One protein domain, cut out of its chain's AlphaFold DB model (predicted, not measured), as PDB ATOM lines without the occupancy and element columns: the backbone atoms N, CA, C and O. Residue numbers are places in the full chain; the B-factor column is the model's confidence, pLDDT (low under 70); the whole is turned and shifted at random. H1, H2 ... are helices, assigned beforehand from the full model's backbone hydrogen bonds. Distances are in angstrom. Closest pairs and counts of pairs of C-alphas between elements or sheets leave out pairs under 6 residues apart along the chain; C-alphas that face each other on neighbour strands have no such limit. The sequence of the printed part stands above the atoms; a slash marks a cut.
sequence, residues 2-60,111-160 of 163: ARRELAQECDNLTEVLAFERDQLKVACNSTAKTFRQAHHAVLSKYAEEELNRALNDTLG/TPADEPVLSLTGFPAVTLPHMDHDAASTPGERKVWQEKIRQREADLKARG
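What this domain is: This is residues 2 to 60 and 111 to 160 of the 163 residues of a protein of Klebsiella pneumoniae IS43 (UniProt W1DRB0). One very long helix, H1, makes the length of the model; H3 runs back loosely beside its first half, and short H2 sits by its later half. The unnamed stretch 121 to 138 crosses H1 from H2 to H3, while residues 2 to 11 and 48 to 60 stick out. The printed part has 109 residues with three named helices, H1, H2 and H3, and no named strand: all helix, extended, radius of gyration of the C-alphas 23.1 A, spans 85 by 29 by 16 A.

Where its parts are: Find C-alpha 2 at (346.878, 292.513, 208.363); from there H1, residues 2 to 58, runs 82.0 A. H2 is residues 116 to 120. H3, residues 139 to 158, runs 28.8 A to C-alpha 158 at (323.664, 295.014, 202.226).

How they stand to each other: Look at Val 16 and Leu 156, the closest C-alphas of H1 and H3, 7.8 A apart: these helices are close but not clearly touching, at a shallow tilt of 26 degrees, opposite ways. H1 and H2 are close but not clearly touching, the closest C-alphas being those of Leu 43 and Leu 118, 7.8 A. H2 and H3 are apart. In H1, H2 and H3 every O i to N i+4 pair is within hydrogen-bond range.

The domain as a whole: C-alphas 2 and 60, the farthest apart, are 86.8 A apart. Residues 61 to 110 are not printed; the gap is 26.4 A. The link H2 to H3 is long; residues 124 to 137 have pLDDT under 70.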
ATOM      1  N   ALA A   2     347.168 291.133 207.925       80.56
ATOM      2  CA  ALA A   2     346.878 292.513 208.363       80.56
ATOM      3  C   ALA A   2     346.976 293.640 207.300       80.56
ATOM      4  O   ALA A   2     346.103 294.494 207.224       80.56
ATOM      5  N   ARG A   3     348.004 293.658 206.429       84.31
ATOM      6  CA  ARG A   3     348.125 294.697 205.377       84.31
ATOM      7  C   ARG A   3     347.051 294.615 204.282       84.31
ATOM      8  O   ARG A   3     346.725 295.637 203.697       84.31
ATOM      9  N   ARG A   4     346.549 293.414 203.973       88.44
ATOM     10  CA  ARG A   4     345.493 293.225 202.959       88.44
ATOM     11  C   ARG A   4     344.127 293.617 203.511       88.44
ATOM     12  O   ARG A   4     343.364 294.248 202.801       88.44
ATOM     13  N   GLU A   5     343.861 293.276 204.768       88.50
ATOM     14  CA  GLU A   5     342.635 293.673 205.474       88.50
ATOM     15  C   GLU A   5     342.538 295.200 205.584       88.50
ATOM     16  O   GLU A   5     341.517 295.769 205.214       88.50
ATOM     17  N   LEU A   6     343.635 295.871 205.959       91.12
ATOM     18  CA  LEU A   6     343.686 297.334 206.006       91.12
ATOM     19  C   LEU A   6     343.465 297.981 204.627       91.12
ATOM     20  O   LEU A   6     342.769 298.983 204.520       91.12
ATOM     21  N   ALA A   7     344.048 297.416 203.563       92.06
ATOM     22  CA  ALA A   7     343.834 297.922 202.206       92.06
ATOM     23  C   ALA A   7     342.357 297.816 201.789       92.06
ATOM     24  O   ALA A   7     341.801 298.777 201.267       92.06
ATOM     25  N   GLN A   8     341.709 296.690 202.104       91.00
ATOM     26  CA  GLN A   8     340.289 296.482 201.831       91.00
ATOM     27  C   GLN A   8     339.399 297.484 202.580       91.00
ATOM     28  O   GLN A   8     338.410 297.967 202.034       91.00
ATOM     29  N   GLU A   9     339.742 297.812 203.825       90.94
ATOM     30  CA  GLU A   9     339.020 298.806 204.621       90.94
ATOM     31  C   GLU A   9     339.174 300.223 204.045       90.94
ATOM     32  O   GLU A   9     338.186 300.950 203.938       90.94
ATOM     33  N   CYS A  10     340.371 300.592 203.576       93.25
ATOM     34  CA  CYS A  10     340.601 301.855 202.866       93.25
ATOM     35  C   CYS A  10     339.796 301.955 201.558       93.25
ATOM     36  O   CYS A  10     339.247 303.017 201.252       93.25
ATOM     37  N   ASP A  11     339.704 300.865 200.793       94.44
ATOM     38  CA  ASP A  11     338.910 300.818 199.561       94.44
ATOM     39  C   ASP A  11     337.413 300.982 199.868       94.44
ATOM     40  O   ASP A  11     336.731 301.799 199.242       94.44
ATOM     41  N   ASN A  12     336.916 300.284 200.897       93.31
ATOM     42  CA  ASN A  12     335.539 300.423 201.376       93.31
ATOM     43  C   ASN A  12     335.240 301.863 201.833       93.31
ATOM     44  O   ASN A  12     334.210 302.428 201.461       93.31
ATOM     45  N   LEU A  13     336.149 302.484 202.593       94.12
ATOM     46  CA  LEU A  13     336.012 303.871 203.045       94.12
ATOM     47  C   LEU A  13     335.961 304.842 201.858       94.12
ATOM     48  O   LEU A  13     335.147 305.762 201.833       94.12
ATOM     49  N   THR A  14     336.803 304.622 200.846       95.75
ATOM     50  CA  THR A  14     336.828 305.440 199.625       95.75
ATOM     51  C   THR A  14     335.490 305.382 198.889       95.75
ATOM     52  O   THR A  14     335.006 306.401 198.392       95.75
ATOM     53  N   GLU A  15     334.858 304.209 198.839       94.69
ATOM     54  CA  GLU A  15     333.549 304.035 198.212       94.69
ATOM     55  C   GLU A  15     332.429 304.760 198.972       94.69
ATOM     56  O   GLU A  15     331.617 305.448 198.342       94.69
ATOM     57  N   VAL A  16     332.417 304.651 200.306       94.94
ATOM     58  CA  VAL A  16     331.459 305.351 201.179       94.94
ATOM     59  C   VAL A  16     331.621 306.865 201.047       94.94
ATOM     60  O   VAL A  16     330.647 307.561 200.763       94.94
ATOM     61  N   LEU A  17     332.852 307.377 201.123       94.31
ATOM     62  CA  LEU A  17     333.134 308.804 200.947       94.31
ATOM     63  C   LEU A  17     332.719 309.308 199.559       94.31
ATOM     64  O   LEU A  17     332.205 310.419 199.420       94.31
ATOM     65  N   ALA A  18     332.908 308.502 198.509       91.38
ATOM     66  CA  ALA A  18     332.449 308.858 197.171       91.38
ATOM     67  C   ALA A  18     330.916 308.944 197.097       91.38
ATOM     68  O   ALA A  18     330.395 309.851 196.450       91.38
ATOM     69  N   PHE A  19     330.203 308.030 197.758       91.31
ATOM     70  CA  PHE A  19     328.744 308.050 197.851       91.31
ATOM     71  C   PHE A  19     328.229 309.269 198.633       91.31
ATOM     72  O   PHE A  19     327.379 310.000 198.119       91.31
ATOM     73  N   GLU A  20     328.778 309.550 199.818       91.12
ATOM     74  CA  GLU A  20     328.413 310.719 200.633       91.12
ATOM     75  C   GLU A  20     328.675 312.034 199.893       91.12
ATOM     76  O   GLU A  20     327.828 312.929 199.860       91.12
ATOM     77  N   ARG A  21     329.822 312.138 199.212       87.75
ATOM     78  CA  ARG A  21     330.139 313.280 198.349       87.75
ATOM     79  C   ARG A  21     329.091 313.464 197.252       87.75
ATOM     80  O   ARG A  21     328.704 314.596 196.971       87.75
ATOM     81  N   ASP A  22     328.653 312.387 196.604       85.44
ATOM     82  CA  ASP A  22     327.645 312.469 195.543       85.44
ATOM     83  C   ASP A  22     326.281 312.922 196.103       85.44
ATOM     84  O   ASP A  22     325.609 313.743 195.472       85.44
ATOM     85  N   GLN A  23     325.901 312.486 197.312       84.06
ATOM     86  CA  GLN A  23     324.708 312.992 198.005       84.06
ATOM     87  C   GLN A  23     324.814 314.489 198.333       84.06
ATOM     88  O   GLN A  23     323.899 315.260 198.025       84.06
ATOM     89  N   LEU A  24     325.944 314.915 198.908       84.69
ATOM     90  CA  LEU A  24     326.203 316.317 199.247       84.69
ATOM     91  C   LEU A  24     326.162 317.218 198.013       84.69
ATOM     92  O   LEU A  24     325.581 318.301 198.064       84.69
ATOM     93  N   LYS A  25     326.714 316.761 196.882       80.75
ATOM     94  CA  LYS A  25     326.653 317.496 195.611       80.75
ATOM     95  C   LYS A  25     325.218 317.774 195.176       80.75
ATOM     96  O   LYS A  25     324.913 318.899 194.798       80.75
ATOM     97  N   VAL A  26     324.307 316.807 195.273       77.44
ATOM     98  CA  VAL A  26     322.909 317.046 194.876       77.44
ATOM     99  C   VAL A  26     322.158 317.946 195.848       77.44
ATOM    100  O   VAL A  26     321.375 318.787 195.400       77.44
ATOM    101  N   ALA A  27     322.410 317.827 197.151       80.38
ATOM    102  CA  ALA A  27     321.873 318.770 198.132       80.38
ATOM    103  C   ALA A  27     322.385 320.204 197.884       80.38
ATOM    104  O   ALA A  27     321.630 321.174 197.982       80.38
ATOM    105  N   CYS A  28     323.654 320.338 197.490       80.69
ATOM    106  CA  CYS A  28     324.238 321.611 197.081       80.69
ATOM    107  C   CYS A  28     323.553 322.154 195.816       80.69
ATOM    108  O   CYS A  28     323.041 323.272 195.839       80.69
ATOM    109  N   ASN A  29     323.421 321.344 194.759       78.12
ATOM    110  CA  ASN A  29     322.777 321.736 193.499       78.12
ATOM    111  C   ASN A  29     321.317 322.182 193.695       78.12
ATOM    112  O   ASN A  29     320.863 323.147 193.073       78.12
ATOM    113  N   SER A  30     320.554 321.489 194.548       77.56
ATOM    114  CA  SER A  30     319.155 321.840 194.825       77.56
ATOM    115  C   SER A  30     319.037 323.176 195.566       77.56
ATOM    116  O   SER A  30     318.205 324.015 195.204       77.56
ATOM    117  N   THR A  31     319.914 323.414 196.541       81.75
ATOM    118  CA  THR A  31     319.984 324.673 197.293       81.75
ATOM    119  C   THR A  31     320.455 325.819 196.396       81.75
ATOM    120  O   THR A  31     319.835 326.880 196.378       81.75
ATOM    121  N   ALA A  32     321.470 325.587 195.562       80.06
ATOM    122  CA  ALA A  32     321.970 326.541 194.575       80.06
ATOM    123  C   ALA A  32     320.895 326.928 193.546       80.06
ATOM    124  O   ALA A  32     320.741 328.102 193.205       80.06
ATOM    125  N   LYS A  33     320.096 325.961 193.070       79.56
ATOM    126  CA  LYS A  33     318.932 326.241 192.215       79.56
ATOM    127  C   LYS A  33     317.908 327.118 192.935       79.56
ATOM    128  O   LYS A  33     317.448 328.096 192.353       79.56
ATOM    129  N   THR A  34     317.568 326.776 194.175       83.44
ATOM    130  CA  THR A  34     316.599 327.534 194.982       83.44
ATOM    131  C   THR A  34     317.074 328.970 195.196       83.44
ATOM    132  O   THR A  34     316.308 329.905 194.980       83.44
ATOM    133  N   PHE A  35     318.357 329.154 195.519       84.44
ATOM    134  CA  PHE A  35     318.982 330.470 195.623       84.44
ATOM    135  C   PHE A  35     318.862 331.258 194.317       84.44
ATOM    136  O   PHE A  35     318.363 332.376 194.339       84.44
ATOM    137  N   ARG A  36     319.243 330.674 193.170       82.56
ATOM    138  CA  ARG A  36     319.135 331.348 191.861       82.56
ATOM    139  C   ARG A  36     317.702 331.754 191.530       82.56
ATOM    140  O   ARG A  36     317.482 332.840 191.010       82.56
ATOM    141  N   GLN A  37     316.735 330.892 191.831       85.25
ATOM    142  CA  GLN A  37     315.320 331.182 191.606       85.25
ATOM    143  C   GLN A  37     314.828 332.321 192.500       85.25
ATOM    144  O   GLN A  37     314.169 333.226 192.001       85.25
ATOM    145  N   ALA A  38     315.170 332.303 193.790       86.88
ATOM    146  CA  ALA A  38     314.804 333.365 194.723       86.88
ATOM    147  C   ALA A  38     315.475 334.698 194.357       86.88
ATOM    148  O   ALA A  38     314.814 335.730 194.319       86.88
ATOM    149  N   HIS A  39     316.766 334.659 194.025       86.50
ATOM    150  CA  HIS A  39     317.545 335.811 193.571       86.50
ATOM    151  C   HIS A  39     316.937 336.442 192.316       86.50
ATOM    152  O   HIS A  39     316.626 337.633 192.310       86.50
ATOM    153  N   HIS A  40     316.657 335.628 191.294       86.38
ATOM    154  CA  HIS A  40     315.985 336.089 190.083       86.38
ATOM    155  C   HIS A  40     314.583 336.638 190.371       86.38
ATOM    156  O   HIS A  40     314.221 337.678 189.833       86.38
ATOM    157  N   ALA A  41     313.799 335.986 191.235       90.12
ATOM    158  CA  ALA A  41     312.452 336.442 191.574       90.12
ATOM    159  C   ALA A  41     312.451 337.828 192.237       90.12
ATOM    160  O   ALA A  41     311.618 338.662 191.891       90.12
ATOM    161  N   VAL A  42     313.391 338.091 193.154       89.62
ATOM    162  CA  VAL A  42     313.528 339.404 193.804       89.62
ATOM    163  C   VAL A  42     313.897 340.481 192.786       89.62
ATOM    164  O   VAL A  42     313.244 341.522 192.749       89.62
ATOM    165  N   LEU A  43     314.894 340.224 191.933       89.12
ATOM    166  CA  LEU A  43     315.324 341.179 190.908       89.12
ATOM    167  C   LEU A  43     314.223 341.470 189.883       89.12
ATOM    168  O   LEU A  43     313.975 342.631 189.570       89.12
ATOM    169  N   SER A  44     313.542 340.433 189.394       91.00
ATOM    170  CA  SER A  44     312.445 340.580 188.435       91.00
ATOM    171  C   SER A  44     311.288 341.373 189.031       91.00
ATOM    172  O   SER A  44     310.784 342.284 188.382       91.00
ATOM    173  N   LYS A  45     310.911 341.081 190.283       93.12
ATOM    174  CA  LYS A  45     309.844 341.811 190.973       93.12
ATOM    175  C   LYS A  45     310.196 343.284 191.160       93.12
ATOM    176  O   LYS A  45     309.369 344.142 190.883       93.12
ATOM    177  N   TYR A  46     311.417 343.574 191.602       91.88
ATOM    178  CA  TYR A  46     311.875 344.949 191.764       91.88
ATOM    179  C   TYR A  46     311.859 345.716 190.430       91.88
ATOM    180  O   TYR A  46     311.297 346.805 190.357       91.88
ATOM    181  N   ALA A  47     312.406 345.130 189.358       91.31
ATOM    182  CA  ALA A  47     312.423 345.758 188.037       91.31
ATOM    183  C   ALA A  47     311.009 345.994 187.475       91.31
ATOM    184  O   ALA A  47     310.750 347.026 186.858       91.31
ATOM    185  N   GLU A  48     310.090 345.052 187.700       95.25
ATOM    186  CA  GLU A  48     308.685 345.185 187.315       95.25
ATOM    187  C   GLU A  48     307.986 346.308 188.092       95.25
ATOM    188  O   GLU A  48     307.303 347.137 187.492       95.25
ATOM    189  N   GLU A  49     308.171 346.367 189.413       94.69
ATOM    190  CA  GLU A  49     307.598 347.422 190.254       94.69
ATOM    191  C   GLU A  49     308.134 348.808 189.876       94.69
ATOM    192  O   GLU A  49     307.346 349.750 189.774       94.69
ATOM    193  N   GLU A  50     309.433 348.933 189.604       92.94
ATOM    194  CA  GLU A  50     310.040 350.214 189.234       92.94
ATOM    195  C   GLU A  50     309.569 350.696 187.855       92.94
ATOM    196  O   GLU A  50     309.192 351.859 187.692       92.94
ATOM    197  N   LEU A  51     309.479 349.791 186.871       94.88
ATOM    198  CA  LEU A  51     308.895 350.124 185.573       94.88
ATOM    199  C   LEU A  51     307.424 350.530 185.718       94.88
ATOM    200  O   LEU A  51     307.013 351.549 185.166       94.88
ATOM    201  N   ASN A  52     306.630 349.773 186.475       96.31
ATOM    202  CA  ASN A  52     305.219 350.084 186.699       96.31
ATOM    203  C   ASN A  52     305.036 351.443 187.379       96.31
ATOM    204  O   ASN A  52     304.158 352.209 186.983       96.31
ATOM    205  N   ARG A  53     305.868 351.770 188.371       95.00
ATOM    206  CA  ARG A  53     305.863 353.088 189.009       95.00
ATOM    207  C   ARG A  53     306.166 354.186 187.994       95.00
ATOM    208  O   ARG A  53     305.409 355.147 187.902       95.00
ATOM    209  N   ALA A  54     307.217 354.033 187.190       93.88
ATOM    210  CA  ALA A  54     307.561 355.016 186.168       93.88
ATOM    211  C   ALA A  54     306.415 355.213 185.158       93.88
ATOM    212  O   ALA A  54     306.028 356.350 184.873       93.88
ATOM    213  N   LEU A  55     305.824 354.121 184.664       95.00
ATOM    214  CA  LEU A  55     304.718 354.166 183.706       95.00
ATOM    215  C   LEU A  55     303.477 354.868 184.274       95.00
ATOM    216  O   LEU A  55     302.865 355.669 183.570       95.00
ATOM    217  N   ASN A  56     303.116 354.592 185.527       94.50
ATOM    218  CA  ASN A  56     301.889 355.117 186.129       94.50
ATOM    219  C   ASN A  56     302.054 356.540 186.680       94.50
ATOM    220  O   ASN A  56     301.186 357.384 186.465       94.50
ATOM    221  N   ASP A  57     303.173 356.822 187.347       95.06
ATOM    222  CA  ASP A  57     303.317 358.048 188.136       95.06
ATOM    223  C   ASP A  57     304.041 359.163 187.365       95.06
ATOM    224  O   ASP A  57     303.824 360.345 187.634       95.06
ATOM    225  N   THR A  58     304.893 358.818 186.388       93.56
ATOM    226  CA  THR A  58     305.791 359.799 185.743       93.56
ATOM    227  C   THR A  58     305.453 360.116 184.286       93.56
ATOM    228  O   THR A  58     305.807 361.193 183.803       93.56
ATOM    229  N   LEU A  59     304.724 359.247 183.573       94.38
ATOM    230  CA  LEU A  59     304.449 359.440 182.141       94.38
ATOM    231  C   LEU A  59     303.334 360.446 181.813       94.38
ATOM    232  O   LEU A  59     303.164 360.788 180.641       94.38
ATOM    233  N   GLY A  60     302.598 360.958 182.801       94.94
ATOM    234  CA  GLY A  60     301.467 361.873 182.584       94.94
ATOM    235  C   GLY A  60     301.755 363.041 181.617       94.94
ATOM    236  O   GLY A  60     300.984 363.246 180.673       94.94
ATOM    237  N   THR A 111     324.045 351.699 186.598       79.25
ATOM    238  CA  THR A 111     325.101 351.129 187.434       79.25
ATOM    239  C   THR A 111     324.579 350.842 188.844       79.25
ATOM    240  O   THR A 111     323.633 351.485 189.300       79.25
ATOM    241  N   PRO A 112     325.212 349.928 189.600       75.94
ATOM    242  CA  PRO A 112     324.868 349.726 191.008       75.94
ATOM    243  C   PRO A 112     325.096 350.965 191.895       75.94
ATOM    244  O   PRO A 112     324.631 350.980 193.033       75.94
ATOM    245  N   ALA A 113     325.823 351.980 191.406       78.94
ATOM    246  CA  ALA A 113     325.980 353.263 192.090       78.94
ATOM    247  C   ALA A 113     324.739 354.156 191.930       78.94
ATOM    248  O   ALA A 113     324.393 354.878 192.861       78.94
ATOM    249  N   ASP A 114     324.067 354.074 190.779       82.62
ATOM    250  CA  ASP A 114     322.809 354.781 190.523       82.62
ATOM    251  C   ASP A 114     321.644 354.113 191.260       82.62
ATOM    252  O   ASP A 114     320.725 354.789 191.710       82.62
ATOM    253  N   GLU A 115     321.717 352.786 191.420       83.94
ATOM    254  CA  GLU A 115     320.660 351.975 192.015       83.94
ATOM    255  C   GLU A 115     321.213 351.041 193.118       83.94
ATOM    256  O   GLU A 115     321.539 349.872 192.867       83.94
ATOM    257  N   PRO A 116     321.326 351.526 194.371       82.25
ATOM    258  CA  PRO A 116     321.943 350.780 195.470       82.25
ATOM    259  C   PRO A 116     321.226 349.471 195.814       82.25
ATOM    260  O   PRO A 116     321.853 348.534 196.323       82.25
ATOM    261  N   VAL A 117     319.921 349.369 195.532       83.94
ATOM    262  CA  VAL A 117     319.158 348.140 195.793       83.94
ATOM    263  C   VAL A 117     319.631 346.979 194.916       83.94
ATOM    264  O   VAL A 117     319.565 345.828 195.349       83.94
ATOM    265  N   LEU A 118     320.215 347.254 193.742       81.25
ATOM    266  CA  LEU A 118     320.864 346.229 192.920       81.25
ATOM    267  C   LEU A 118     322.055 345.607 193.659       81.25
ATOM    268  O   LEU A 118     322.219 344.390 193.651       81.25
ATOM    269  N   SER A 119     322.834 346.408 194.389       80.25
ATOM    270  CA  SER A 119     323.933 345.886 195.212       80.25
ATOM    271  C   SER A 119     323.413 345.045 196.383       80.25
ATOM    272  O   SER A 119     323.919 343.953 196.633       80.25
ATOM    273  N   LEU A 120     322.366 345.514 197.075       80.75
ATOM    274  CA  LEU A 120     321.746 344.791 198.199       80.75
ATOM    275  C   LEU A 120     321.135 343.450 197.779       80.75
ATOM    276  O   LEU A 120     321.133 342.494 198.550       80.75
ATOM    277  N   THR A 121     320.633 343.376 196.549       76.50
ATOM    278  CA  THR A 121     320.063 342.157 195.967       76.50
ATOM    279  C   THR A 121     321.117 341.264 195.314       76.50
ATOM    280  O   THR A 121     320.782 340.185 194.837       76.50
ATOM    281  N   GLY A 122     322.400 341.645 195.335       73.19
ATOM    282  CA  GLY A 122     323.499 340.829 194.821       73.19
ATOM    283  C   GLY A 122     323.605 340.839 193.297       73.19
ATOM    284  O   GLY A 122     323.869 339.796 192.699       73.19
ATOM    285  N   PHE A 123     323.340 341.983 192.663       76.06
ATOM    286  CA  PHE A 123     323.586 342.225 191.243       76.06
ATOM    287  C   PHE A 123     324.923 342.972 191.033       76.06
ATOM    288  O   PHE A 123     325.171 343.969 191.713       76.06
ATOM    289  N   PRO A 124     325.767 342.554 190.068       68.75
ATOM    290  CA  PRO A 124     325.609 341.371 189.221       68.75
ATOM    291  C   PRO A 124     325.767 340.072 190.023       68.75
ATOM    292  O   PRO A 124     326.468 340.033 191.033       68.75
ATOM    293  N   ALA A 125     325.102 339.007 189.567       68.50
ATOM    294  CA  ALA A 125     325.109 337.725 190.262       68.50
ATOM    295  C   ALA A 125     326.544 337.193 190.415       68.50
ATOM    296  O   ALA A 125     327.262 337.020 189.430       68.50
ATOM    297  N   VAL A 126     326.944 336.898 191.651       65.62
ATOM    298  CA  VAL A 126     328.222 336.240 191.936       65.62
ATOM    299  C   VAL A 126     328.054 334.737 191.737       65.62
ATOM    300  O   VAL A 126     327.186 334.109 192.348       65.62
ATOM    301  N   THR A 127     328.891 334.142 190.890       65.69
ATOM    302  CA  THR A 127     328.932 332.690 190.700       65.69
ATOM    303  C   THR A 127     329.445 332.028 191.980       65.69
ATOM    304  O   THR A 127     330.602 332.208 192.353       65.69
ATOM    305  N   LEU A 128     328.590 331.270 192.673       66.50
ATOM    306  CA  LEU A 128     329.004 330.495 193.847       66.50
ATOM    307  C   LEU A 128     329.669 329.168 193.423       66.50
ATOM    308  O   LEU A 128     329.279 328.593 192.402       66.50
ATOM    309  N   PRO A 129     330.642 328.647 194.196       64.88
ATOM    310  CA  PRO A 129     331.203 327.317 193.965       64.88
ATOM    311  C   PRO A 129     330.101 326.251 193.923       64.88
ATOM    312  O   PRO A 129     329.163 326.307 194.715       64.88
ATOM    313  N   HIS A 130     330.221 325.276 193.016       62.94
ATOM    314  CA  HIS A 130     329.260 324.172 192.857       62.94
ATOM    315  C   HIS A 130     327.847 324.596 192.403       62.94
ATOM    316  O   HIS A 130     326.894 323.835 192.530       62.94
ATOM    317  N   MET A 131     327.715 325.787 191.807       62.31
ATOM    318  CA  MET A 131     326.547 326.194 191.007       62.31
ATOM    319  C   MET A 131     326.490 325.520 189.625       62.31
ATOM    320  O   MET A 131     325.654 325.900 188.799       62.31
ATOM    321  N   ASP A 132     327.379 324.559 189.359       62.38
ATOM    322  CA  ASP A 132     327.437 323.849 188.089       62.38
ATOM    323  C   ASP A 132     326.099 323.167 187.802       62.38
ATOM    324  O   ASP A 132     325.417 322.632 188.679       62.38
ATOM    325  N   HIS A 133     325.705 323.194 186.536       60.47
ATOM    326  CA  HIS A 133     324.445 322.627 186.068       60.47
ATOM    327  C   HIS A 133     324.445 321.086 186.041       60.47
ATOM    328  O   HIS A 133     323.526 320.481 185.482       60.47
ATOM    329  N   ASP A 134     325.420 320.426 186.661       56.16
ATOM    330  CA  ASP A 134     325.716 319.037 186.346       56.16
ATOM    331  C   ASP A 134     325.271 318.044 187.422       56.16
ATOM    332  O   ASP A 134     325.519 318.189 188.621       56.16
ATOM    333  N   ALA A 135     324.600 317.010 186.899       54.28
ATOM    334  CA  ALA A 135     323.710 316.037 187.526       54.28
ATOM    335  C   ALA A 135     322.388 316.636 188.055       54.28
ATOM    336  O   ALA A 135     322.352 317.380 189.033       54.28
ATOM    337  N   ALA A 136     321.273 316.219 187.435       56.84
ATOM    338  CA  ALA A 136     319.894 316.491 187.869       56.84
ATOM    339  C   ALA A 136     319.351 317.924 187.646       56.84
ATOM    340  O   ALA A 136     318.465 318.384 188.391       56.84
ATOM    341  N   SER A 137     319.836 318.609 186.604       62.06
ATOM    342  CA  SER A 137     319.330 319.921 186.173       62.06
ATOM    343  C   SER A 137     317.861 319.868 185.758       62.06
ATOM    344  O   SER A 137     317.058 320.717 186.168       62.06
ATOM    345  N   THR A 138     317.486 318.832 185.007       73.06
ATOM    346  CA  THR A 138     316.096 318.589 184.610       73.06
ATOM    347  C   THR A 138     315.378 317.640 185.581       73.06
ATOM    348  O   THR A 138     316.015 316.817 186.249       73.06
ATOM    349  N   PRO A 139     314.033 317.696 185.666       77.00
ATOM    350  CA  PRO A 139     313.264 316.745 186.474       77.00
ATOM    351  C   PRO A 139     313.507 315.275 186.088       77.00
ATOM    352  O   PRO A 139     313.553 314.410 186.962       77.00
ATOM    353  N   GLY A 140     313.701 314.994 184.793       82.12
ATOM    354  CA  GLY A 140     313.955 313.643 184.283       82.12
ATOM    355  C   GLY A 140     315.308 313.086 184.729       82.12
ATOM    356  O   GLY A 140     315.369 312.003 185.309       82.12
ATOM    357  N   GLU A 141     316.383 313.853 184.544       79.56
ATOM    358  CA  GLU A 141     317.729 313.473 185.002       79.56
ATOM    359  C   GLU A 141     317.780 313.285 186.517       79.56
ATOM    360  O   GLU A 141     318.442 312.373 187.011       79.56
ATOM    361  N   ARG A 142     317.039 314.114 187.262       78.50
ATOM    362  CA  ARG A 142     316.927 313.999 188.718       78.50
ATOM    363  C   ARG A 142     316.326 312.677 189.145       78.50
ATOM    364  O   ARG A 142     316.869 312.040 190.040       78.50
ATOM    365  N   LYS A 143     315.246 312.251 188.491       84.75
ATOM    366  CA  LYS A 143     314.601 310.968 188.778       84.75
ATOM    367  C   LYS A 143     315.551 309.797 188.510       84.75
ATOM    368  O   LYS A 143     315.672 308.906 189.343       84.75
ATOM    369  N   VAL A 144     316.254 309.819 187.374       87.44
ATOM    370  CA  VAL A 144     317.241 308.783 187.019       87.44
ATOM    371  C   VAL A 144     318.388 308.742 188.030       87.44
ATOM    372  O   VAL A 144     318.792 307.665 188.461       87.44
ATOM    373  N   TRP A 145     318.910 309.902 188.426       84.62
ATOM    374  CA  TRP A 145     319.978 309.991 189.417       84.62
ATOM    375  C   TRP A 145     319.528 309.497 190.800       84.62
ATOM    376  O   TRP A 145     320.236 308.702 191.414       84.62
ATOM    377  N   GLN A 146     318.337 309.898 191.260       85.56
ATOM    378  CA  GLN A 146     317.767 309.452 192.539       85.56
ATOM    379  C   GLN A 146     317.642 307.929 192.596       85.56
ATOM    380  O   GLN A 146     318.009 307.321 193.597       85.56
ATOM    381  N   GLU A 147     317.185 307.308 191.507       90.88
ATOM    382  CA  GLU A 147     317.073 305.853 191.436       90.88
ATOM    383  C   GLU A 147     318.446 305.166 191.499       90.88
ATOM    384  O   GLU A 147     318.614 304.207 192.250       90.88
ATOM    385  N   LYS A 148     319.457 305.694 190.794       89.81
ATOM    386  CA  LYS A 148     320.836 305.172 190.865       89.81
ATOM    387  C   LYS A 148     321.420 305.261 192.275       89.81
ATOM    388  O   LYS A 148     322.068 304.324 192.733       89.81
ATOM    389  N   ILE A 149     321.189 306.372 192.970       89.69
ATOM    390  CA  ILE A 149     321.666 306.570 194.343       89.69
ATOM    391  C   ILE A 149     320.953 305.639 195.313       89.69
ATOM    392  O   ILE A 149     321.617 305.027 196.140       89.69
ATOM    393  N   ARG A 150     319.637 305.458 195.162       91.94
ATOM    394  CA  ARG A 150     318.848 304.523 195.973       91.94
ATOM    395  C   ARG A 150     319.350 303.084 195.834       91.94
ATOM    396  O   ARG A 150     319.456 302.369 196.825       91.94
ATOM    397  N   GLN A 151     319.668 302.662 194.610       93.69
ATOM    398  CA  GLN A 151     320.240 301.338 194.350       93.69
ATOM    399  C   GLN A 151     321.622 301.186 194.993       93.69
ATOM    400  O   GLN A 151     321.880 300.185 195.658       93.69
ATOM    401  N   ARG A 152     322.488 302.195 194.848       92.81
ATOM    402  CA  ARG A 152     323.833 302.194 195.439       92.81
ATOM    403  C   ARG A 152     323.802 302.204 196.967       92.81
ATOM    404  O   ARG A 152     324.587 301.508 197.595       92.81
ATOM    405  N   GLU A 153     322.878 302.947 197.565       94.12
ATOM    406  CA  GLU A 153     322.666 302.954 199.014       94.12
ATOM    407  C   GLU A 153     322.271 301.564 199.528       94.12
ATOM    408  O   GLU A 153     322.817 301.095 200.524       94.12
ATOM    409  N   ALA A 154     321.348 300.887 198.836       95.06
ATOM    410  CA  ALA A 154     320.910 299.546 199.206       95.06
ATOM    411  C   ALA A 154     322.049 298.513 199.121       95.06
ATOM    412  O   ALA A 154     322.168 297.678 200.016       95.06
ATOM    413  N   ASP A 155     322.898 298.592 198.089       95.50
ATOM    414  CA  ASP A 155     324.091 297.741 197.955       95.50
ATOM    415  C   ASP A 155     325.075 297.946 199.116       95.50
ATOM    416  O   ASP A 155     325.483 296.989 199.779       95.50
ATOM    417  N   LEU A 156     325.396 299.205 199.429       94.12
ATOM    418  CA  LEU A 156     326.313 299.545 200.518       94.12
ATOM    419  C   LEU A 156     325.787 299.088 201.888       94.12
ATOM    420  O   LEU A 156     326.561 298.568 202.694       94.12
ATOM    421  N   LYS A 157     324.477 299.213 202.141       94.50
ATOM    422  CA  LYS A 157     323.832 298.681 203.357       94.50
ATOM    423  C   LYS A 157     323.869 297.157 203.410       94.50
ATOM    424  O   LYS A 157     324.195 296.593 204.449       94.50
ATOM    425  N   ALA A 158     323.597 296.475 202.296       95.25
ATOM    426  CA  ALA A 158     323.664 295.014 202.226       95.25
ATOM    427  C   ALA A 158     325.078 294.478 202.517       95.25
ATOM    428  O   ALA A 158     325.230 293.397 203.083       95.25
ATOM    429  N   ARG A 159     326.109 295.257 202.175       94.19
ATOM    430  CA  ARG A 159     327.518 294.973 202.481       94.19
ATOM    431  C   ARG A 159     327.948 295.384 203.896       94.19
ATOM    432  O   ARG A 159     329.098 295.151 204.253       94.19
ATOM    433  N   GLY A 160     327.065 296.000 204.685       92.12
ATOM    434  CA  GLY A 160     327.369 296.498 206.031       92.12
ATOM    435  C   GLY A 160     328.307 297.709 206.059       92.12
ATOM    436  O   GLY A 160     328.925 297.972 207.085       92.12
TER     437      GLY A 160